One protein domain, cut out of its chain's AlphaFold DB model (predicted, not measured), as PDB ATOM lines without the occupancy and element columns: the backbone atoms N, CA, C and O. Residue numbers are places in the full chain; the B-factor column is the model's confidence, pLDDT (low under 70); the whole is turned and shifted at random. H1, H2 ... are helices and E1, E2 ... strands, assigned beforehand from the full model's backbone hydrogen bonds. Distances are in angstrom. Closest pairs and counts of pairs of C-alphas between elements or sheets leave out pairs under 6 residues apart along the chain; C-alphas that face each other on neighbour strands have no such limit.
ATOM      1  N   CYS A  23     -47.773 -14.346 -15.529       93.06
ATOM      2  CA  CYS A  23     -46.504 -14.634 -14.889       93.06
ATOM      3  C   CYS A  23     -46.381 -13.832 -13.594       93.06
ATOM      4  O   CYS A  23     -46.639 -12.630 -13.592       93.06
ATOM      5  N   THR A  24     -45.944 -14.485 -12.520       96.62
ATOM      6  CA  THR A  24     -45.518 -13.830 -11.284       96.62
ATOM      7  C   THR A  24     -44.073 -14.203 -10.987       96.62
ATOM      8  O   THR A  24     -43.717 -15.381 -10.898       96.62
ATOM      9  N   LEU A  25     -43.237 -13.183 -10.831       97.31
ATOM     10  CA  LEU A  25     -41.885 -13.300 -10.315       97.31
ATOM     11  C   LEU A  25     -41.846 -12.685  -8.915       97.31
ATOM     12  O   LEU A  25     -42.394 -11.610  -8.703       97.31
ATOM     13  N   THR A  26     -41.206 -13.339  -7.957       98.38
ATOM     14  CA  THR A  26     -41.086 -12.853  -6.568       98.38
ATOM     15  C   THR A  26     -39.622 -12.625  -6.242       98.38
ATOM     16  O   THR A  26     -38.798 -13.463  -6.604       98.38
ATOM     17  N   SER A  27     -39.275 -11.510  -5.599       98.38
ATOM     18  CA  SER A  27     -37.892 -11.292  -5.162       98.38
ATOM     19  C   SER A  27     -37.479 -12.366  -4.152       98.38
ATOM     20  O   SER A  27     -38.245 -12.714  -3.253       98.38
ATOM     21  N   GLU A  28     -36.270 -12.911  -4.297       97.19
ATOM     22  CA  GLU A  28     -35.734 -13.887  -3.338       97.19
ATOM     23  C   GLU A  28     -35.370 -13.255  -1.990       97.19
ATOM     24  O   GLU A  28     -35.389 -13.950  -0.976       97.19
ATOM     25  N   VAL A  29     -35.025 -11.965  -1.984       97.56
ATOM     26  CA  VAL A  29     -34.558 -11.251  -0.786       97.56
ATOM     27  C   VAL A  29     -35.667 -10.454  -0.107       97.56
ATOM     28  O   VAL A  29     -35.643 -10.306   1.108       97.56
ATOM     29  N   GLU A  30     -36.667 -10.002  -0.867       98.25
ATOM     30  CA  GLU A  30     -37.781  -9.193  -0.364       98.25
ATOM     31  C   GLU A  30     -39.122  -9.717  -0.917       98.25
ATOM     32  O   GLU A  30     -39.650  -9.163  -1.884       98.25
ATOM     33  N   PRO A  31     -39.708 -10.785  -0.338       97.69
ATOM     34  CA  PRO A  31     -40.889 -11.464  -0.895       97.69
ATOM     35  C   PRO A  31     -42.147 -10.595  -1.034       97.69
ATOM     36  O   PRO A  31     -43.048 -10.933  -1.801       97.69
ATOM     37  N   ASP A  32     -42.204  -9.463  -0.325       98.19
ATOM     38  CA  ASP A  32     -43.250  -8.445  -0.479       98.19
ATOM     39  C   ASP A  32     -43.194  -7.745  -1.850       98.19
ATOM     40  O   ASP A  32     -44.161  -7.082  -2.234       98.19
ATOM     41  N   VAL A  33     -42.084  -7.878  -2.588       98.75
ATOM     42  CA  VAL A  33     -41.885  -7.293  -3.914       98.75
ATOM     43  C   VAL A  33     -42.031  -8.354  -4.995       98.75
ATOM     44  O   VAL A  33     -41.256  -9.311  -5.094       98.75
ATOM     45  N   THR A  34     -43.019  -8.149  -5.860       98.62
ATOM     46  CA  THR A  34     -43.323  -9.051  -6.974       98.62
ATOM     47  C   THR A  34     -43.342  -8.304  -8.294       98.62
ATOM     48  O   THR A  34     -43.588  -7.105  -8.344       98.62
ATOM     49  N   ILE A  35     -43.107  -9.020  -9.387       98.31
ATOM     50  CA  ILE A  35     -43.350  -8.551 -10.744       98.31
ATOM     51  C   ILE A  35     -44.432  -9.440 -11.335       98.31
ATOM     52  O   ILE A  35     -44.247 -10.649 -11.467       98.31
ATOM     53  N   THR A  36     -45.556  -8.846 -11.707       96.88
ATOM     54  CA  THR A  36     -46.634  -9.531 -12.419       96.88
ATOM     55  C   THR A  36     -46.614  -9.116 -13.877       96.88
ATOM     56  O   THR A  36     -46.546  -7.928 -14.171       96.88
ATOM     57  N   LEU A  37     -46.679 -10.079 -14.791       95.00
ATOM     58  CA  LEU A  37     -46.612  -9.860 -16.234       95.00
ATOM     59  C   LEU A  37     -47.683 -10.683 -16.938       95.00
ATOM     60  O   LEU A  37     -47.720 -11.904 -16.823       95.00
ATOM     61  N   LYS A  38     -48.519 -10.031 -17.736       93.00
ATOM     62  CA  LYS A  38     -49.383 -10.689 -18.706       93.00
ATOM     63  C   LYS A  38     -48.648 -10.824 -20.033       93.00
ATOM     64  O   LYS A  38     -48.080  -9.861 -20.547       93.00
ATOM     65  N   TYR A  39     -48.640 -12.034 -20.580       88.56
ATOM     66  CA  TYR A  39     -48.020 -12.315 -21.872       88.56
ATOM     67  C   TYR A  39     -48.810 -11.674 -23.018       88.56
ATOM     68  O   TYR A  39     -50.011 -11.912 -23.136       88.56
ATOM     69  N   THR A  40     -48.134 -10.915 -23.883       84.81
ATOM     70  CA  THR A  40     -48.766 -10.197 -25.009       84.81
ATOM     71  C   THR A  40     -48.352 -10.729 -26.383       84.81
ATOM     72  O   THR A  40     -48.767 -10.176 -27.395       84.81
ATOM     73  N   GLY A  41     -47.538 -11.788 -26.444       76.19
ATOM     74  CA  GLY A  41     -46.984 -12.323 -27.694       76.19
ATOM     75  C   GLY A  41     -45.487 -12.052 -27.855       76.19
ATOM     76  O   GLY A  41     -44.911 -11.216 -27.160       76.19
ATOM     77  N   SER A  42     -44.846 -12.794 -28.765       71.62
ATOM     78  CA  SER A  42     -43.435 -12.630 -29.164       71.62
ATOM     79  C   SER A  42     -42.411 -12.602 -28.014       71.62
ATOM     80  O   SER A  42     -41.435 -11.861 -28.074       71.62
ATOM     81  N   GLY A  43     -42.626 -13.387 -26.951       70.44
ATOM     82  CA  GLY A  43     -41.708 -13.450 -25.801       70.44
ATOM     83  C   GLY A  43     -41.715 -12.207 -24.899       70.44
ATOM     84  O   GLY A  43     -40.839 -12.068 -24.042       70.44
ATOM     85  N   GLY A  44     -42.688 -11.311 -25.096       84.69
ATOM     86  CA  GLY A  44     -42.874 -10.095 -24.319       84.69
ATOM     87  C   GLY A  44     -44.176 -10.068 -23.522       84.69
ATOM     88  O   GLY A  44     -45.052 -10.934 -23.640       84.69
ATOM     89  N   GLY A  45     -44.299  -9.049 -22.682       91.56
ATOM     90  CA  GLY A  45     -45.468  -8.855 -21.846       91.56
ATOM     91  C   GLY A  45     -45.431  -7.576 -21.038       91.56
ATOM     92  O   GLY A  45     -44.435  -6.850 -20.996       91.56
ATOM     93  N   ILE A  46     -46.559  -7.318 -20.394       93.38
ATOM     94  CA  ILE A  46     -46.800  -6.121 -19.607       93.38
ATOM     95  C   ILE A  46     -47.356  -6.473 -18.237       93.38
ATOM     96  O   ILE A  46     -48.227  -7.325 -18.106       93.38
ATOM     97  N   GLY A  47     -46.929  -5.734 -17.225       95.62
ATOM     98  CA  GLY A  47     -47.668  -5.614 -15.988       95.62
ATOM     99  C   GLY A  47     -47.022  -4.599 -15.065       95.62
ATOM    100  O   GLY A  47     -46.867  -3.432 -15.433       95.62
ATOM    101  N   THR A  48     -46.693  -5.027 -13.856       98.12
ATOM    102  CA  THR A  48     -46.309  -4.137 -12.762       98.12
ATOM    103  C   THR A  48     -45.253  -4.771 -11.877       98.12
ATOM    104  O   THR A  48     -45.219  -5.990 -11.710       98.12
ATOM    105  N   LEU A  49     -44.413  -3.921 -11.287       98.50
ATOM    106  CA  LEU A  49     -43.704  -4.250 -10.058       98.50
ATOM    107  C   LEU A  49     -44.579  -3.777  -8.898       98.50
ATOM    108  O   LEU A  49     -45.049  -2.637  -8.899       98.50
ATOM    109  N   ASN A  50     -44.799  -4.657  -7.932       98.62
ATOM    110  CA  ASN A  50     -45.711  -4.455  -6.822       98.62
ATOM    111  C   ASN A  50     -44.956  -4.514  -5.496       98.62
ATOM    112  O   ASN A  50     -44.073  -5.354  -5.346       98.62
ATOM    113  N   TYR A  51     -45.369  -3.705  -4.526       98.44
ATOM    114  CA  TYR A  51     -45.019  -3.852  -3.114       98.44
ATOM    115  C   TYR A  51     -46.290  -4.203  -2.334       98.44
ATOM    116  O   TYR A  51     -47.303  -3.511  -2.438       98.44
ATOM    117  N   LYS A  52     -46.275  -5.316  -1.592       97.56
ATOM    118  CA  LYS A  52     -47.432  -5.827  -0.832       97.56
ATOM    119  C   LYS A  52     -48.716  -5.918  -1.667       97.56
ATOM    120  O   LYS A  52     -49.796  -5.530  -1.226       97.56
ATOM    121  N   ASN A  53     -48.581  -6.448  -2.884       95.19
ATOM    122  CA  ASN A  53     -49.659  -6.619  -3.869       95.19
ATOM    123  C   ASN A  53     -50.278  -5.315  -4.403       95.19
ATOM    124  O   ASN A  53     -51.314  -5.364  -5.065       95.19
ATOM    125  N   GLN A  54     -49.656  -4.160  -4.156       97.06
ATOM    126  CA  GLN A  54     -50.052  -2.887  -4.754       97.06
ATOM    127  C   GLN A  54     -49.045  -2.472  -5.829       97.06
ATOM    128  O   GLN A  54     -47.842  -2.602  -5.601       97.06
ATOM    129  N   PRO A  55     -49.497  -1.991  -6.997       97.25
ATOM    130  CA  PRO A  55     -48.601  -1.624  -8.081       97.25
ATOM    131  C   PRO A  55     -47.816  -0.352  -7.744       97.25
ATOM    132  O   PRO A  55     -48.393   0.724  -7.603       97.25
ATOM    133  N   SER A  56     -46.492  -0.477  -7.679       97.25
ATOM    134  CA  SER A  56     -45.576   0.644  -7.439       97.25
ATOM    135  C   SER A  56     -45.012   1.181  -8.756       97.25
ATOM    136  O   SER A  56     -44.918   2.393  -8.946       97.25
ATOM    137  N   LEU A  57     -44.679   0.295  -9.704       97.94
ATOM    138  CA  LEU A  57     -44.148   0.660 -11.023       97.94
ATOM    139  C   LEU A  57     -44.884  -0.058 -12.153       97.94
ATOM    140  O   LEU A  57     -45.323  -1.199 -12.017       97.94
ATOM    141  N   GLY A  58     -44.941   0.593 -13.311       97.62
ATOM    142  CA  GLY A  58     -45.251  -0.057 -14.578       97.62
ATOM    143  C   GLY A  58     -44.066  -0.874 -15.077       97.62
ATOM    144  O   GLY A  58     -42.929  -0.402 -15.004       97.62
ATOM    145  N   PHE A  59     -44.321  -2.074 -15.600       96.81
ATOM    146  CA  PHE A  59     -43.263  -2.994 -16.000       96.81
ATOM    147  C   PHE A  59     -43.542  -3.651 -17.351       96.81
ATOM    148  O   PHE A  59     -44.635  -4.155 -17.605       96.81
ATOM    149  N   TYR A  60     -42.534  -3.662 -18.214       94.50
ATOM    150  CA  TYR A  60     -42.578  -4.273 -19.538       94.50
ATOM    151  C   TYR A  60     -41.409  -5.227 -19.683       94.50
ATOM    152  O   TYR A  60     -40.312  -4.908 -19.234       94.50
ATOM    153  N   VAL A  61     -41.632  -6.352 -20.356       94.00
ATOM    154  CA  VAL A  61     -40.572  -7.245 -20.828       94.00
ATOM    155  C   VAL A  61     -40.738  -7.435 -22.328       94.00
ATOM    156  O   VAL A  61     -41.853  -7.620 -22.815       94.00
ATOM    157  N   GLY A  62     -39.637  -7.393 -23.067       91.12
ATOM    158  CA  GLY A  62     -39.624  -7.598 -24.512       91.12
ATOM    159  C   GLY A  62     -38.326  -8.234 -24.987       91.12
ATOM    160  O   GLY A  62     -37.445  -8.547 -24.188       91.12
ATOM    161  N   ILE A  63     -38.208  -8.422 -26.301       88.44
ATOM    162  CA  ILE A  63     -37.005  -8.940 -26.961       88.44
ATOM    163  C   ILE A  63     -36.369  -7.815 -27.784       88.44
ATOM    164  O   ILE A  63     -37.057  -7.121 -28.531       88.44
ATOM    165  N   TRP A  64     -35.055  -7.629 -27.658       84.56
ATOM    166  CA  TRP A  64     -34.272  -6.743 -28.512       84.56
ATOM    167  C   TRP A  64     -34.228  -7.284 -29.942       84.56
ATOM    168  O   TRP A  64     -33.791  -8.416 -30.179       84.56
ATOM    169  N   ASN A  65     -34.601  -6.442 -30.903       75.62
ATOM    170  CA  ASN A  65     -34.482  -6.756 -32.324       75.62
ATOM    171  C   ASN A  65     -33.018  -7.065 -32.693       75.62
ATOM    172  O   ASN A  65     -32.093  -6.398 -32.232       75.62
ATOM    173  N   GLY A  66     -32.800  -8.097 -33.513       64.38
ATOM    174  CA  GLY A  66     -31.492  -8.453 -34.082       64.38
ATOM    175  C   GLY A  66     -30.527  -9.204 -33.154       64.38
ATOM    176  O   GLY A  66     -29.793 -10.063 -33.632       64.38
ATOM    177  N   TYR A  67     -30.544  -8.949 -31.840       67.00
ATOM    178  CA  TYR A  67     -29.631  -9.606 -30.888       67.00
ATOM    179  C   TYR A  67     -30.295 -10.706 -30.049       67.00
ATOM    180  O   TYR A  67     -29.597 -11.441 -29.355       67.00
ATOM    181  N   GLY A  68     -31.629 -10.818 -30.057       71.00
ATOM    182  CA  GLY A  68     -32.377 -11.893 -29.385       71.00
ATOM    183  C   GLY A  68     -32.330 -11.878 -27.850       71.00
ATOM    184  O   GLY A  68     -32.846 -12.788 -27.215       71.00
ATOM    185  N   GLY A  69     -31.712 -10.870 -27.225       85.00
ATOM    186  CA  GLY A  69     -31.726 -10.713 -25.766       85.00
ATOM    187  C   GLY A  69     -33.053 -10.138 -25.280       85.00
ATOM    188  O   GLY A  69     -33.694  -9.397 -26.015       85.00
ATOM    189  N   GLN A  70     -33.447 -10.431 -24.041       91.06
ATOM    190  CA  GLN A  70     -34.615  -9.792 -23.436       91.06
ATOM    191  C   GLN A  70     -34.239  -8.499 -22.714       91.06
ATOM    192  O   GLN A  70     -33.136  -8.352 -22.176       91.06
ATOM    193  N   TYR A  71     -35.177  -7.562 -22.697       94.25
ATOM    194  CA  TYR A  71     -35.086  -6.324 -21.939       94.25
ATOM    195  C   TYR A  71     -36.283  -6.163 -21.030       94.25
ATOM    196  O   TYR A  71     -37.341  -6.745 -21.270       94.25
ATOM    197  N   TYR A  72     -36.103  -5.332 -20.013       96.31
ATOM    198  CA  TYR A  72     -37.198  -4.759 -19.265       96.31
ATOM    199  C   TYR A  72     -37.245  -3.248 -19.471       96.31
ATOM    200  O   TYR A  72     -36.213  -2.615 -19.710       96.31
ATOM    201  N   THR A  73     -38.431  -2.677 -19.293       96.75
ATOM    202  CA  THR A  73     -38.622  -1.237 -19.107       96.75
ATOM    203  C   THR A  73     -39.490  -1.010 -17.878       96.75
ATOM    204  O   THR A  73     -40.626  -1.484 -17.812       96.75
ATOM    205  N   ALA A  74     -38.955  -0.275 -16.907       98.06
ATOM    206  CA  ALA A  74     -39.666   0.199 -15.729       98.06
ATOM    207  C   ALA A  74     -40.105   1.653 -15.936       98.06
ATOM    208  O   ALA A  74     -39.343   2.486 -16.440       98.06
ATOM    209  N   ARG A  75     -41.335   1.970 -15.534       97.56
ATOM    210  CA  ARG A  75     -41.932   3.307 -15.649       97.56
ATOM    211  C   ARG A  75     -42.700   3.656 -14.382       97.56
ATOM    212  O   ARG A  75     -43.112   2.761 -13.646       97.56
ATOM    213  N   SER A  76     -42.958   4.941 -14.156       97.00
ATOM    214  CA  SER A  76     -43.931   5.348 -13.139       97.00
ATOM    215  C   SER A  76     -45.278   4.669 -13.408       97.00
ATOM    216  O   SER A  76     -45.710   4.588 -14.563       97.00
ATOM    217  N   TYR A  77     -45.937   4.168 -12.367       96.00
ATOM    218  CA  TYR A  77     -47.194   3.449 -12.538       96.00
ATOM    219  C   TYR A  77     -48.323   4.364 -13.039       96.00
ATOM    220  O   TYR A  77     -48.464   5.512 -12.622       96.00
ATOM    221  N   SER A  78     -49.142   3.821 -13.935       94.44
ATOM    222  CA  SER A  78     -50.458   4.339 -14.296       94.44
ATOM    223  C   SER A  78     -51.350   3.150 -14.662       94.44
ATOM    224  O   SER A  78     -50.891   2.269 -15.399       94.44
ATOM    225  N   PRO A  79     -52.626   3.114 -14.236       93.06
ATOM    226  CA  PRO A  79     -53.561   2.065 -14.644       93.06
ATOM    227  C   PRO A  79     -53.732   1.966 -16.166       93.06
ATOM    228  O   PRO A  79     -54.024   0.893 -16.688       93.06
ATOM    229  N   GLU A  80     -53.521   3.069 -16.898       92.69
ATOM    230  CA  GLU A  80     -53.593   3.080 -18.363       92.69
ATOM    231  C   GLU A  80     -52.556   2.167 -19.019       92.69
ATOM    232  O   GLU A  80     -52.793   1.717 -20.137       92.69
ATOM    233  N   LEU A  81     -51.450   1.855 -18.333       90.50
ATOM    234  CA  LEU A  81     -50.414   0.978 -18.872       90.50
ATOM    235  C   LEU A  81     -50.995  -0.383 -19.260       90.50
ATOM    236  O   LEU A  81     -50.671  -0.899 -20.327       90.50
ATOM    237  N   LEU A  82     -51.904  -0.919 -18.444       90.50
ATOM    238  CA  LEU A  82     -52.444  -2.277 -18.557       90.50
ATOM    239  C   LEU A  82     -53.555  -2.433 -19.614       90.50
ATOM    240  O   LEU A  82     -54.058  -3.537 -19.808       90.50
ATOM    241  N   LYS A  83     -53.943  -1.350 -20.298       90.31
ATOM    242  CA  LYS A  83     -55.021  -1.328 -21.299       90.31
ATOM    243  C   LYS A  83     -54.539  -1.806 -22.667       90.31
ATOM    244  O   LYS A  83     -54.061  -1.004 -23.459       90.31
ATOM    245  N   GLU A  84     -54.615  -3.106 -22.932       83.25
ATOM    246  CA  GLU A  84     -54.086  -3.741 -24.155       83.25
ATOM    247  C   GLU A  84     -54.692  -3.229 -25.464       83.25
ATOM    248  O   GLU A  84     -54.037  -3.300 -26.500       83.25
ATOM    249  N   GLU A  85     -55.906  -2.686 -25.423       87.31
ATOM    250  CA  GLU A  85     -56.571  -2.086 -26.578       87.31
ATOM    251  C   GLU A  85     -55.894  -0.795 -27.064       87.31
ATOM    252  O   GLU A  85     -56.124  -0.359 -28.189       87.31
ATOM    253  N   LYS A  86     -55.053  -0.183 -26.220       89.75
ATOM    254  CA  LYS A  86     -54.339   1.058 -26.519       89.75
ATOM    255  C   LYS A  86     -52.934   0.788 -27.053       89.75
ATOM    256  O   LYS A  86     -52.220  -0.120 -26.616       89.75
ATOM    257  N   THR A  87     -52.469   1.663 -27.934       90.38
ATOM    258  CA  THR A  87     -51.083   1.651 -28.416       90.38
ATOM    259  C   THR A  87     -50.090   1.882 -27.271       90.38
ATOM    260  O   THR A  87     -50.415   2.432 -26.219       90.38
ATOM    261  N   TYR A  88     -48.827   1.482 -27.452       87.75
ATOM    262  CA  TYR A  88     -47.773   1.767 -26.467       87.75
ATOM    263  C   TYR A  88     -47.667   3.267 -26.134       87.75
ATOM    264  O   TYR A  88     -47.551   3.630 -24.964       87.75
ATOM    265  N   GLN A  89     -47.763   4.136 -27.143       90.69
ATOM    266  CA  GLN A  89     -47.701   5.589 -26.971       90.69
ATOM    267  C   GLN A  89     -48.842   6.099 -26.082       90.69
ATOM    268  O   GLN A  89     -48.602   6.822 -25.118       90.69
ATOM    269  N   GLU A  90     -50.076   5.661 -26.333       93.62
ATOM    270  CA  GLU A  90     -51.237   6.060 -25.532       93.62
ATOM    271  C   GLU A  90     -51.162   5.576 -24.083       93.62
ATOM    272  O   GLU A  90     -51.555   6.302 -23.172       93.62
ATOM    273  N   ARG A  91     -50.655   4.358 -23.865       91.06
ATOM    274  CA  ARG A  91     -50.518   3.750 -22.532       91.06
ATOM    275  C   ARG A  91     -49.455   4.443 -21.689       91.06
ATOM    276  O   ARG A  91     -49.604   4.563 -20.478       91.06
ATOM    277  N   THR A  92     -48.387   4.907 -22.334       92.50
ATOM    278  CA  THR A  92     -47.217   5.482 -21.660       92.50
ATOM    279  C   THR A  92     -47.216   7.006 -21.578       92.50
ATOM    280  O   THR A  92     -46.394   7.546 -20.837       92.50
ATOM    281  N   LYS A  93     -48.143   7.703 -22.253       93.88
ATOM    282  CA  LYS A  93     -48.183   9.178 -22.354       93.88
ATOM    283  C   LYS A  93     -48.080   9.917 -21.012       93.88
ATOM    284  O   LYS A  93     -47.449  10.961 -20.930       93.88
ATOM    285  N   ASN A  94     -48.668   9.348 -19.959       92.31
ATOM    286  CA  ASN A  94     -48.737   9.928 -18.615       92.31
ATOM    287  C   ASN A  94     -47.720   9.304 -17.649       92.31
ATOM    288  O   ASN A  94     -47.886   9.367 -16.434       92.31
ATOM    289  N   THR A  95     -46.693   8.637 -18.175       94.75
ATOM    290  CA  THR A  95     -45.715   7.908 -17.365       94.75
ATOM    291  C   THR A  95     -44.301   8.301 -17.738       94.75
ATOM    292  O   THR A  95     -43.980   8.483 -18.913       94.75
ATOM    293  N   LYS A  96     -43.433   8.380 -16.735       95.62
ATOM    294  CA  LYS A  96     -42.009   8.641 -16.924       95.62
ATOM    295  C   LYS A  96     -41.263   7.319 -16.985       95.62
ATOM    296  O   LYS A  96     -41.493   6.443 -16.152       95.62
ATOM    297  N   GLU A  97     -40.388   7.174 -17.972       97.00
ATOM    298  CA  GLU A  97     -39.449   6.058 -17.984       97.00
ATOM    299  C   GLU A  97     -38.470   6.207 -16.823       97.00
ATOM    300  O   GLU A  97     -37.910   7.281 -16.616       97.00
ATOM    301  N   ILE A  98     -38.298   5.132 -16.063       96.94
ATOM    302  CA  ILE A  98     -37.363   5.068 -14.939       96.94
ATOM    303  C   ILE A  98     -36.063   4.439 -15.418       96.94
ATOM    304  O   ILE A  98     -34.977   4.975 -15.205       96.94
ATOM    305  N   ARG A  99     -36.176   3.280 -16.072       97.38
ATOM    306  CA  ARG A  99     -35.027   2.537 -16.570       97.38
ATOM    307  C   ARG A  99     -35.450   1.539 -17.630       97.38
ATOM    308  O   ARG A  99     -36.430   0.822 -17.442       97.38
ATOM    309  N   THR A 100     -34.638   1.428 -18.669       96.81
ATOM    310  CA  THR A 100     -34.637   0.288 -19.585       96.81
ATOM    311  C   THR A 100     -33.301  -0.434 -19.452       96.81
ATOM    312  O   THR A 100     -32.253   0.202 -19.316       96.81
ATOM    313  N   GLY A 101     -33.322  -1.764 -19.443       96.00
ATOM    314  CA  GLY A 101     -32.112  -2.558 -19.250       96.00
ATOM    315  C   GLY A 101     -32.297  -4.035 -19.588       96.00
ATOM    316  O   GLY A 101     -33.384  -4.450 -19.985       96.00
ATOM    317  N   PRO A 102     -31.238  -4.851 -19.457       94.81
ATOM    318  CA  PRO A 102     -31.315  -6.273 -19.761       94.81
ATOM    319  C   PRO A 102     -32.192  -7.008 -18.741       94.81
ATOM    320  O   PRO A 102     -32.060  -6.801 -17.534       94.81
ATOM    321  N   PHE A 103     -33.060  -7.887 -19.243       94.69
ATOM    322  CA  PHE A 103     -33.804  -8.865 -18.453       94.69
ATOM    323  C   PHE A 103     -33.109 -10.216 -18.626       94.69
ATOM    324  O   PHE A 103     -33.198 -10.849 -19.680       94.69
ATOM    325  N   ILE A 104     -32.314 -10.604 -17.631       93.88
ATOM    326  CA  ILE A 104     -31.376 -11.719 -17.752       93.88
ATOM    327  C   ILE A 104     -31.977 -12.965 -17.117       93.88
ATOM    328  O   ILE A 104     -32.230 -12.988 -15.917       93.88
ATOM    329  N   ASN A 105     -32.141 -14.018 -17.913       91.94
ATOM    330  CA  ASN A 105     -32.707 -15.283 -17.462       91.94
ATOM    331  C   ASN A 105     -31.652 -16.259 -16.962       91.94
ATOM    332  O   ASN A 105     -30.628 -16.481 -17.612       91.94
ATOM    333  N   PHE A 106     -31.990 -16.934 -15.874       92.56
ATOM    334  CA  PHE A 106     -31.209 -17.978 -15.244       92.56
ATOM    335  C   PHE A 106     -32.061 -19.222 -14.991       92.56
ATOM    336  O   PHE A 106     -33.265 -19.135 -14.725       92.56
ATOM    337  N   VAL A 107     -31.400 -20.379 -15.027       89.75
ATOM    338  CA  VAL A 107     -31.919 -21.663 -14.542       89.75
ATOM    339  C   VAL A 107     -31.017 -22.109 -13.397       89.75
ATOM    340  O   VAL A 107     -29.842 -22.421 -13.591       89.75
ATOM    341  N   GLY A 108     -31.524 -22.039 -12.167       87.62
ATOM    342  CA  GLY A 108     -30.681 -22.120 -10.976       87.62
ATOM    343  C   GLY A 108     -29.645 -20.991 -10.969       87.62
ATOM    344  O   GLY A 108     -30.002 -19.819 -10.867       87.62
ATOM    345  N   ASN A 109     -28.367 -21.347 -11.093       88.88
ATOM    346  CA  ASN A 109     -27.251 -20.395 -11.182       88.88
ATOM    347  C   ASN A 109     -26.647 -20.308 -12.596       88.88
ATOM    348  O   ASN A 109     -25.646 -19.626 -12.793       88.88
ATOM    349  N   GLN A 110     -27.226 -21.002 -13.579       90.38
ATOM    350  CA  GLN A 110     -26.742 -20.994 -14.957       90.38
ATOM    351  C   GLN A 110     -27.407 -19.874 -15.747       90.38
ATOM    352  O   GLN A 110     -28.629 -19.730 -15.718       90.38
ATOM    353  N   LEU A 111     -26.610 -19.106 -16.490       90.25
ATOM    354  CA  LEU A 111     -27.122 -18.110 -17.423       90.25
ATOM    355  C   LEU A 111     -27.838 -18.834 -18.571       90.25
ATOM    356  O   LEU A 111     -27.196 -19.526 -19.361       90.25
ATOM    357  N   GLY A 112     -29.158 -18.668 -18.682       86.56
ATOM    358  CA  GLY A 112     -29.985 -19.470 -19.588       86.56
ATOM    359  C   GLY A 112     -29.540 -19.351 -21.043       86.56
ATOM    360  O   GLY A 112     -29.342 -20.354 -21.720       86.56
ATOM    361  N   ARG A 113     -29.302 -18.123 -21.520       84.06
ATOM    362  CA  ARG A 113     -28.898 -17.876 -22.915       84.06
ATOM    363  C   ARG A 113     -27.516 -18.442 -23.261       84.06
ATOM    364  O   ARG A 113     -27.323 -18.887 -24.384       84.06
ATOM    365  N   ALA A 114     -26.563 -18.377 -22.332       86.25
ATOM    366  CA  ALA A 114     -25.186 -18.819 -22.572       86.25
ATOM    367  C   ALA A 114     -24.984 -20.321 -22.330       86.25
ATOM    368  O   ALA A 114     -23.953 -20.864 -22.707       86.25
ATOM    369  N   THR A 115     -25.954 -20.984 -21.702       82.25
ATOM    370  CA  THR A 115     -25.924 -22.430 -21.479       82.25
ATOM    371  C   THR A 115     -26.712 -23.102 -22.596       82.25
ATOM    372  O   THR A 115     -27.883 -22.756 -22.813       82.25
ATOM    373  N   SER A 116     -26.072 -24.031 -23.309       80.38
ATOM    374  CA  SER A 116     -26.723 -24.858 -24.329       80.38
ATOM    375  C   SER A 116     -27.913 -25.598 -23.716       80.38
ATOM    376  O   SER A 116     -27.987 -25.794 -22.502       80.38
ATOM    377  N   LYS A 117     -28.877 -25.986 -24.544       78.31
ATOM    378  CA  LYS A 117     -30.055 -26.708 -24.064       78.31
ATOM    379  C   LYS A 117     -29.660 -28.049 -23.430       78.31
ATOM    380  O   LYS A 117     -30.240 -28.446 -22.425       78.31
ATOM    381  N   GLU A 118     -28.640 -28.685 -23.985       81.75
ATOM    382  CA  GLU A 118     -28.109 -29.986 -23.598       81.75
ATOM    383  C   GLU A 118     -27.357 -29.931 -22.256       81.75
ATOM    384  O   GLU A 118     -27.446 -30.868 -21.466       81.75
ATOM    385  N   ASP A 119     -26.676 -28.815 -21.961       82.38
ATOM    386  CA  ASP A 119     -25.887 -28.628 -20.731       82.38
ATOM    387  C   ASP A 119     -26.670 -27.943 -19.593       82.38
ATOM    388  O   ASP A 119     -26.158 -27.754 -18.475       82.38
ATOM    389  N   ARG A 120     -27.914 -27.523 -19.860       80.38
ATOM    390  CA  ARG A 120     -28.787 -26.908 -18.853       80.38
ATOM    391  C   ARG A 120     -29.181 -27.937 -17.806       80.38
ATOM    392  O   ARG A 120     -29.764 -28.979 -18.087       80.38
ATOM    393  N   LYS A 121     -28.919 -27.592 -16.552       82.06
ATOM    394  CA  LYS A 121     -29.367 -28.353 -15.392       82.06
ATOM    395  C   LYS A 121     -30.737 -27.849 -14.970       82.06
ATOM    396  O   LYS A 121     -31.025 -26.655 -15.035       82.06
ATOM    397  N   SER A 122     -31.569 -28.756 -14.469       82.50
ATOM    398  CA  SER A 122     -32.835 -28.388 -13.838       82.50
ATOM    399  C   SER A 122     -32.599 -27.414 -12.682       82.50
ATOM    400  O   SER A 122     -31.716 -27.634 -11.850       82.50
ATOM    401  N   GLY A 123     -33.420 -26.374 -12.579       85.56
ATOM    402  CA  GLY A 123     -33.308 -25.402 -11.499       85.56
ATOM    403  C   GLY A 123     -34.442 -24.387 -11.482       85.56
ATOM    404  O   GLY A 123     -35.272 -24.331 -12.389       85.56
ATOM    405  N   LYS A 124     -34.477 -23.560 -10.433       90.31
ATOM    406  CA  LYS A 124     -35.451 -22.467 -10.332       90.31
ATOM    407  C   LYS A 124     -35.228 -21.461 -11.458       90.31
ATOM    408  O   LYS A 124     -34.100 -21.023 -11.673       90.31
ATOM    409  N   LEU A 125     -36.299 -21.068 -12.137       92.06
ATOM    410  CA  LEU A 125     -36.248 -19.969 -13.096       92.06
ATOM    411  C   LEU A 125     -36.097 -18.649 -12.357       92.06
ATOM    412  O   LEU A 125     -36.897 -18.349 -11.470       92.06
ATOM    413  N   ARG A 126     -35.066 -17.889 -12.719       94.75
ATOM    414  CA  ARG A 126     -34.663 -16.651 -12.051       94.75
ATOM    415  C   ARG A 126     -34.389 -15.567 -13.076       94.75
ATOM    416  O   ARG A 126     -33.749 -15.833 -14.086       94.75
ATOM    417  N   ALA A 127     -34.839 -14.354 -12.807       95.50
ATOM    418  CA  ALA A 127     -34.538 -13.177 -13.603       95.50
ATOM    419  C   ALA A 127     -33.680 -12.197 -12.798       95.50
ATOM    420  O   ALA A 127     -33.923 -11.999 -11.607       95.50
ATOM    421  N   LEU A 128     -32.703 -11.574 -13.452       96.94
ATOM    422  CA  LEU A 128     -31.889 -10.494 -12.899       96.94
ATOM    423  C   LEU A 128     -32.002  -9.255 -13.786       96.94
ATOM    424  O   LEU A 128     -31.966  -9.355 -15.016       96.94
ATOM    425  N   MET A 129     -32.108  -8.084 -13.158       97.56
ATOM    426  CA  MET A 129     -32.262  -6.788 -13.827       97.56
ATOM    427  C   MET A 129     -31.226  -5.796 -13.274       97.56
ATOM    428  O   MET A 129     -31.585  -4.883 -12.535       97.56
ATOM    429  N   PRO A 130     -29.935  -5.929 -13.646       96.44
ATOM    430  CA  PRO A 130     -28.800  -5.359 -12.903       96.44
ATOM    431  C   PRO A 130     -28.773  -3.840 -12.703       96.44
ATOM    432  O   PRO A 130     -27.967  -3.340 -11.937       96.44
ATOM    433  N   SER A 131     -29.583  -3.079 -13.440       97.12
ATOM    434  CA  SER A 131     -29.608  -1.613 -13.333       97.12
ATOM    435  C   SER A 131     -30.938  -1.048 -12.846       97.12
ATOM    436  O   SER A 131     -31.119   0.171 -12.856       97.12
ATOM    437  N   LEU A 132     -31.871  -1.913 -12.436       98.12
ATOM    438  CA  LEU A 132     -33.200  -1.489 -12.013       98.12
ATOM    439  C   LEU A 132     -33.142  -0.742 -10.680       98.12
ATOM    440  O   LEU A 132     -33.719   0.337 -10.591       98.12
ATOM    441  N   ALA A 133     -32.386  -1.251  -9.703       97.75
ATOM    442  CA  ALA A 133     -32.198  -0.600  -8.407       97.75
ATOM    443  C   ALA A 133     -31.642   0.822  -8.558       97.75
ATOM    444  O   ALA A 133     -32.252   1.789  -8.095       97.75
ATOM    445  N   GLN A 134     -30.546   0.967  -9.312       97.50
ATOM    446  CA  GLN A 134     -29.961   2.269  -9.631       97.50
ATOM    447  C   GLN A 134     -30.975   3.188 -10.327       97.50
ATOM    448  O   GLN A 134     -31.159   4.335  -9.919       97.50
ATOM    449  N   GLY A 135     -31.644   2.699 -11.375       97.06
ATOM    450  CA  GLY A 135     -32.627   3.485 -12.117       97.06
ATOM    451  C   GLY A 135     -33.781   3.966 -11.238       97.06
ATOM    452  O   GLY A 135     -34.141   5.141 -11.278       97.06
ATOM    453  N   TYR A 136     -34.311   3.083 -10.392       97.69
ATOM    454  CA  TYR A 136     -35.370   3.416  -9.451       97.69
ATOM    455  C   TYR A 136     -34.901   4.439  -8.412       97.69
ATOM    456  O   TYR A 136     -35.551   5.472  -8.263       97.69
ATOM    457  N   TYR A 137     -33.738   4.243  -7.786       97.06
ATOM    458  CA  TYR A 137     -33.180   5.191  -6.818       97.06
ATOM    459  C   TYR A 137     -33.040   6.612  -7.391       97.06
ATOM    460  O   TYR A 137     -33.454   7.589  -6.764       97.06
ATOM    461  N   TYR A 138     -32.526   6.745  -8.618       95.69
ATOM    462  CA  TYR A 138     -32.395   8.052  -9.272       95.69
ATOM    463  C   TYR A 138     -33.713   8.616  -9.823       95.69
ATOM    464  O   TYR A 138     -33.765   9.802 -10.148       95.69
ATOM    465  N   SER A 139     -34.785   7.822  -9.878       94.75
ATOM    466  CA  SER A 139     -36.130   8.327 -10.179       94.75
ATOM    467  C   SER A 139     -36.831   8.946  -8.967       94.75
ATOM    468  O   SER A 139     -37.730   9.769  -9.141       94.75
ATOM    469  N   ILE A 140     -36.400   8.601  -7.748       94.44
ATOM    470  CA  ILE A 140     -36.929   9.188  -6.514       94.44
ATOM    471  C   ILE A 140     -36.446  10.648  -6.431       94.44
ATOM    472  O   ILE A 140     -35.240  10.899  -6.589       94.44
ATOM    473  N   PRO A 141     -37.353  11.622  -6.213       90.44
ATOM    474  CA  PRO A 141     -36.983  13.027  -6.080       90.44
ATOM    475  C   PRO A 141     -36.146  13.266  -4.820       90.44
ATOM    476  O   PRO A 141     -36.128  12.455  -3.893       90.44
ATOM    477  N   PHE A 142     -35.444  14.396  -4.776       88.88
ATOM    478  CA  PHE A 142     -34.833  14.849  -3.530       88.88
ATOM    479  C   PHE A 142     -35.914  15.152  -2.489       88.88
ATOM    480  O   PHE A 142     -37.050  15.481  -2.818       88.88
ATOM    481  N   THR A 143     -35.542  14.980  -1.231       85.00
ATOM    482  CA  THR A 143     -36.436  15.085  -0.082       85.00
ATOM    483  C   THR A 143     -36.771  16.553   0.174       85.00
ATOM    484  O   THR A 143     -35.859  17.369   0.315       85.00
ATOM    485  N   GLU A 144     -38.057  16.885   0.269       78.88
ATOM    486  CA  GLU A 144     -38.521  18.130   0.893       78.88
ATOM    487  C   GLU A 144     -38.718  17.908   2.401       78.88
ATOM    488  O   GLU A 144     -38.852  16.774   2.867       78.88
ATOM    489  N   GLN A 145     -38.697  18.975   3.198       71.56
ATOM    490  CA  GLN A 145     -38.697  18.869   4.659       71.56
ATOM    491  C   GLN A 145     -39.913  18.071   5.175       71.56
ATOM    492  O   GLN A 145     -41.060  18.441   4.943       71.56
ATOM    493  N   GLY A 146     -39.653  16.969   5.890       69.38
ATOM    494  CA  GLY A 146     -40.690  16.105   6.471       69.38
ATOM    495  C   GLY A 146     -41.308  15.073   5.518       69.38
ATOM    496  O   GLY A 146     -42.235  14.374   5.924       69.38
ATOM    497  N   GLN A 147     -40.816  14.949   4.283       84.56
ATOM    498  CA  GLN A 147     -41.290  13.952   3.317       84.56
ATOM    499  C   GLN A 147     -40.267  12.833   3.099       84.56
ATOM    500  O   GLN A 147     -39.113  12.944   3.499       84.56
ATOM    501  N   TYR A 148     -40.688  11.734   2.474       89.62
ATOM    502  CA  TYR A 148     -39.756  10.718   1.983       89.62
ATOM    503  C   TYR A 148     -39.204  11.129   0.615       89.62
ATOM    504  O   TYR A 148     -39.904  11.727  -0.200       89.62
ATOM    505  N   GLY A 149     -37.951  10.779   0.348       90.56
ATOM    506  CA  GLY A 149     -37.236  11.132  -0.872       90.56
ATOM    507  C   GLY A 149     -35.888  10.427  -0.942       90.56
ATOM    508  O   GLY A 149     -35.593   9.534  -0.152       90.56
ATOM    509  N   ARG A 150     -35.035  10.819  -1.886       90.75
ATOM    510  CA  ARG A 150     -33.761  10.129  -2.138       90.75
ATOM    511  C   ARG A 150     -32.826  10.113  -0.924       90.75
ATOM    512  O   ARG A 150     -32.106   9.140  -0.738       90.75
ATOM    513  N   GLN A 151     -32.833  11.169  -0.104       90.12
ATOM    514  CA  GLN A 151     -32.006  11.228   1.114       90.12
ATOM    515  C   GLN A 151     -32.672  10.557   2.323       90.12
ATOM    516  O   GLN A 151     -31.983  10.210   3.278       90.12
ATOM    517  N   GLN A 152     -33.992  10.366   2.287       93.69
ATOM    518  CA  GLN A 152     -34.762   9.713   3.339       93.69
ATOM    519  C   GLN A 152     -35.783   8.771   2.701       93.69
ATOM    520  O   GLN A 152     -36.940   9.128   2.481       93.69
ATOM    521  N   LEU A 153     -35.334   7.566   2.355       95.12
ATOM    522  CA  LEU A 153     -36.174   6.582   1.679       95.12
ATOM    523  C   LEU A 153     -37.306   6.112   2.599       95.12
ATOM    524  O   LEU A 153     -37.095   5.858   3.787       95.12
ATOM    525  N   SER A 154     -38.503   5.942   2.037       95.81
ATOM    526  CA  SER A 154     -39.568   5.216   2.728       95.81
ATOM    527  C   SER A 154     -39.215   3.728   2.833       95.81
ATOM    528  O   SER A 154     -38.346   3.223   2.115       95.81
ATOM    529  N   LYS A 155     -39.930   2.993   3.695       97.00
ATOM    530  CA  LYS A 155     -39.780   1.533   3.780       97.00
ATOM    531  C   LYS A 155     -40.025   0.862   2.427       97.00
ATOM    532  O   LYS A 155     -39.215   0.048   2.015       97.00
ATOM    533  N   GLU A 156     -41.089   1.250   1.724       97.19
ATOM    534  CA  GLU A 156     -41.389   0.741   0.378       97.19
ATOM    535  C   GLU A 156     -40.243   1.013  -0.600       97.19
ATOM    536  O   GLU A 156     -39.778   0.090  -1.263       97.19
ATOM    537  N   MET A 157     -39.747   2.255  -0.660       97.69
ATOM    538  CA  MET A 157     -38.665   2.625  -1.576       97.69
ATOM    539  C   MET A 157     -37.415   1.784  -1.322       97.69
ATOM    540  O   MET A 157     -36.824   1.259  -2.264       97.69
ATOM    541  N   LYS A 158     -37.029   1.629  -0.050       97.94
ATOM    542  CA  LYS A 158     -35.873   0.817   0.323       97.94
ATOM    543  C   LYS A 158     -36.082  -0.652  -0.054       97.94
ATOM    544  O   LYS A 158     -35.216  -1.227  -0.700       97.94
ATOM    545  N   THR A 159     -37.237  -1.227   0.278       98.44
ATOM    546  CA  THR A 159     -37.556  -2.622  -0.043       98.44
ATOM    547  C   THR A 159     -37.543  -2.871  -1.556       98.44
ATOM    548  O   THR A 159     -37.018  -3.887  -1.997       98.44
ATOM    549  N   ILE A 160     -38.051  -1.946  -2.380       98.38
ATOM    550  CA  ILE A 160     -37.975  -2.069  -3.845       98.38
ATOM    551  C   ILE A 160     -36.519  -2.004  -4.333       98.38
ATOM    552  O   ILE A 160     -36.142  -2.779  -5.211       98.38
ATOM    553  N   ILE A 161     -35.685  -1.120  -3.774       98.25
ATOM    554  CA  ILE A 161     -34.251  -1.060  -4.105       98.25
ATOM    555  C   ILE A 161     -33.582  -2.395  -3.769       98.25
ATOM    556  O   ILE A 161     -33.021  -3.026  -4.659       98.25
ATOM    557  N   ASP A 162     -33.726  -2.871  -2.532       98.19
ATOM    558  CA  ASP A 162     -33.119  -4.122  -2.068       98.19
ATOM    559  C   ASP A 162     -33.588  -5.322  -2.920       98.19
ATOM    560  O   ASP A 162     -32.779  -6.141  -3.359       98.19
ATOM    561  N   ALA A 163     -34.885  -5.386  -3.241       98.38
ATOM    562  CA  ALA A 163     -35.459  -6.423  -4.094       98.38
ATOM    563  C   ALA A 163     -34.836  -6.460  -5.495       98.38
ATOM    564  O   ALA A 163     -34.680  -7.538  -6.072       98.38
ATOM    565  N   THR A 164     -34.527  -5.287  -6.053       97.69
ATOM    566  CA  THR A 164     -34.092  -5.111  -7.446       97.69
ATOM    567  C   THR A 164     -32.583  -5.211  -7.655       97.69
ATOM    568  O   THR A 164     -32.148  -5.314  -8.802       97.69
ATOM    569  N   GLU A 165     -31.804  -5.275  -6.573       97.31
ATOM    570  CA  GLU A 165     -30.402  -5.726  -6.575       97.31
ATOM    571  C   GLU A 165     -30.291  -7.263  -6.691       97.31
ATOM    572  O   GLU A 165     -29.256  -7.801  -7.089       97.31
ATOM    573  N   GLY A 166     -31.361  -7.986  -6.340       96.69
ATOM    574  CA  GLY A 166     -31.405  -9.445  -6.294       96.69
ATOM    575  C   GLY A 166     -32.093 -10.118  -7.485       96.69
ATOM    576  O   GLY A 166     -32.508  -9.500  -8.468       96.69
ATOM    577  N   PHE A 167     -32.234 -11.439  -7.375       97.75
ATOM    578  CA  PHE A 167     -32.984 -12.239  -8.337       97.75
ATOM    579  C   PHE A 167     -34.477 -12.246  -8.023       97.75
ATOM    580  O   PHE A 167     -34.896 -12.302  -6.865       97.75
ATOM    581  N   PHE A 168     -35.272 -12.315  -9.085       97.81
ATOM    582  CA  PHE A 168     -36.694 -12.610  -9.018       97.81
ATOM    583  C   PHE A 168     -36.954 -14.031  -9.514       97.81
ATOM    584  O   PHE A 168     -36.624 -14.368 -10.651       97.81
ATOM    585  N   VAL A 169     -37.554 -14.874  -8.678       96.38
ATOM    586  CA  VAL A 169     -37.882 -16.269  -8.998       96.38
ATOM    587  C   VAL A 169     -39.277 -16.403  -9.581       96.38
ATOM    588  O   VAL A 169     -40.211 -15.758  -9.118       96.38
ATOM    589  N   ASN A 170     -39.442 -17.304 -10.548       94.06
ATOM    590  CA  ASN A 170     -40.758 -17.728 -11.021       94.06
ATOM    591  C   ASN A 170     -41.568 -18.360  -9.880       94.06
ATOM    592  O   ASN A 170     -41.243 -19.462  -9.436       94.06
ATOM    593  N   SER A 171     -42.636 -17.684  -9.459       91.75
ATOM    594  CA  SER A 171     -43.621 -18.199  -8.505       91.75
ATOM    595  C   SER A 171     -44.922 -18.655  -9.177       91.75
ATOM    596  O   SER A 171     -45.767 -19.256  -8.520       91.75
ATOM    597  N   GLY A 172     -45.071 -18.454 -10.492       89.94
ATOM    598  CA  GLY A 172     -46.166 -19.021 -11.282       89.94
ATOM    599  C   GLY A 172     -46.248 -18.457 -12.701       89.94
ATOM    600  O   GLY A 172     -45.987 -17.281 -12.922       89.94
ATOM    601  N   GLY A 173     -46.618 -19.291 -13.680       87.62
ATOM    602  CA  GLY A 173     -47.032 -18.852 -15.025       87.62
ATOM    603  C   GLY A 173     -45.961 -18.224 -15.933       87.62
ATOM    604  O   GLY A 173     -46.281 -17.766 -17.028       87.62
ATOM    605  N   CYS A 174     -44.679 -18.212 -15.547       89.00
ATOM    606  CA  CYS A 174     -43.653 -17.461 -16.284       89.00
ATOM    607  C   CYS A 174     -42.953 -18.183 -17.436       89.00
ATOM    608  O   CYS A 174     -42.089 -17.577 -18.064       89.00
ATOM    609  N   ARG A 175     -43.293 -19.439 -17.764       86.06
ATOM    610  CA  ARG A 175     -42.538 -20.230 -18.763       86.06
ATOM    611  C   ARG A 175     -42.314 -19.479 -20.088       86.06
ATOM    612  O   ARG A 175     -41.212 -19.509 -20.620       86.06
ATOM    613  N   LYS A 176     -43.314 -18.730 -20.562       85.88
ATOM    614  CA  LYS A 176     -43.256 -17.941 -21.811       85.88
ATOM    615  C   LYS A 176     -42.271 -16.758 -21.779       85.88
ATOM    616  O   LYS A 176     -41.875 -16.279 -22.834       85.88
ATOM    617  N   PHE A 177     -41.880 -16.294 -20.592       86.25
ATOM    618  CA  PHE A 177     -40.894 -15.223 -20.394       86.25
ATOM    619  C   PHE A 177     -39.468 -15.745 -20.209       86.25
ATOM    620  O   PHE A 177     -38.528 -14.956 -20.260       86.25
ATOM    621  N   PHE A 178     -39.302 -17.061 -20.045       84.50
ATOM    622  CA  PHE A 178     -38.014 -17.737 -19.957       84.50
ATOM    623  C   PHE A 178     -37.774 -18.607 -21.203       84.50
ATOM    624  O   PHE A 178     -37.734 -19.832 -21.081       84.50
TER     625      PHE A 178
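Overview. This is residues 23 to 178 of the 183 residues of an uncharacterized protein of Prochlorococcus sp. MIT 0604 (UniProt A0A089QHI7). One antiparallel sheet of nine strands is curled like part of a barrel and folded back on itself, with E4 as the hinge between E6 and E5 and the leaf of E3, E2, E1, E9, E8 and E7. A helical hairpin, H3 and H4, packs on one face, while the short H1 lies on the opposite face with H2 beside it. Two long loops, residues 108 to 124 and 140 to 154, hold the two ends of the longest axis. The printed part has 156 residues with four named helices and nine named strands, along the chain E1 E2 E3 E4 E5 H1 H2 E6 E7 E8 H3 H4 E9; the strands lie in the order E6, E5, E4, E3, E2, E1, E9, E8, E7, and the class is mixed, helices and strands. It is compact, with a radius of gyration of the C-alphas of 15.8 A, yet elongated in outline, with spans of 57 by 35 by 27 A.

Arrangement. The strongly twisted sheet begins with a meander, each strand the antiparallel neighbour of the one before: E1, residues 23 to 27, E2, residues 33 to 41, E3, residues 44 to 51, E4, residues 54 to 63, and E5, residues 70 to 76. E1 and E2 form a hairpin at 154 degrees, with N 25 and O 35 2.8 A apart. E2 and E3 form another, with N 36 and O 48 2.9 A apart. In the hairpin of E3 and E4, N 47 and O 59 are 2.8 A apart; E4 bends by 59 degrees at residue 57. E4 and E5 form a hairpin too, with N 60 and O 73 2.9 A apart. Beside E5 is the edge strand E6, residues 97 to 102, with N 74 and O 99 2.8 A apart. E6 runs on into the other edge strand, E7, residues 104 to 107, at 47 degrees, and the two meet only through their link. E7 forms a hairpin with E8, residues 125 to 128, with N 106 and O 126 2.7 A apart. E9, residues 168 to 172, has E8 on one side, N 127 and O 168 being 2.8 A apart, and E1 on the other side, N 26 and O 169 being 2.9 A apart. H3, residues 132 to 139, is on the sheet at a height of 8.4 A, over E6 and along the strands, at 19 degrees to E6 on the local plane; their closest C-alphas, Arg 99 and Gly 135, are 5.1 A apart. H4, residues 155 to 165, is on the same face at a height of 8.8 A, over E3 and slantwise to it at 37 degrees on the local plane. H3 and H4 touch in a helical hairpin, opposite ways at a steep tilt of 41 degrees, with the C-alphas of Ala 133 and Ile 161 closest at 4.8 A. On the opposite face H1, residues 79 to 82, has a height of 8.4 A. H1 touches H2, residues 88 to 92, closest at the C-alphas of Leu 81 and Arg 91, 4.6 A; H2 is not on the sheet. H2, H3 and H4 have every O i to N i+4 pair within hydrogen-bond range, and H1 is too short for such a pair.

Along the chain. E1 begins at C-alpha 23, (-46.504, -14.634, -14.889). E4 measures 26.5 A from first to last C-alpha, E2 24.8 A, E3 22.2 A and E5 20.5 A. H4 measures 15.7 A, from C-alpha 155 at (-39.780, 1.533, 3.780) to C-alpha 165. E9 ends at C-alpha 172, (-46.166, -19.021, -11.282).

Size, cuts and confidence. The C-alphas farthest apart, those of Glu 118 and Gln 145, are 57.4 A from each other. The long links are E7 to E8 and H3 to H4. The printed part has no cut. Its mean pLDDT is 91.6, and residues 66, 67 and 146 are under 70.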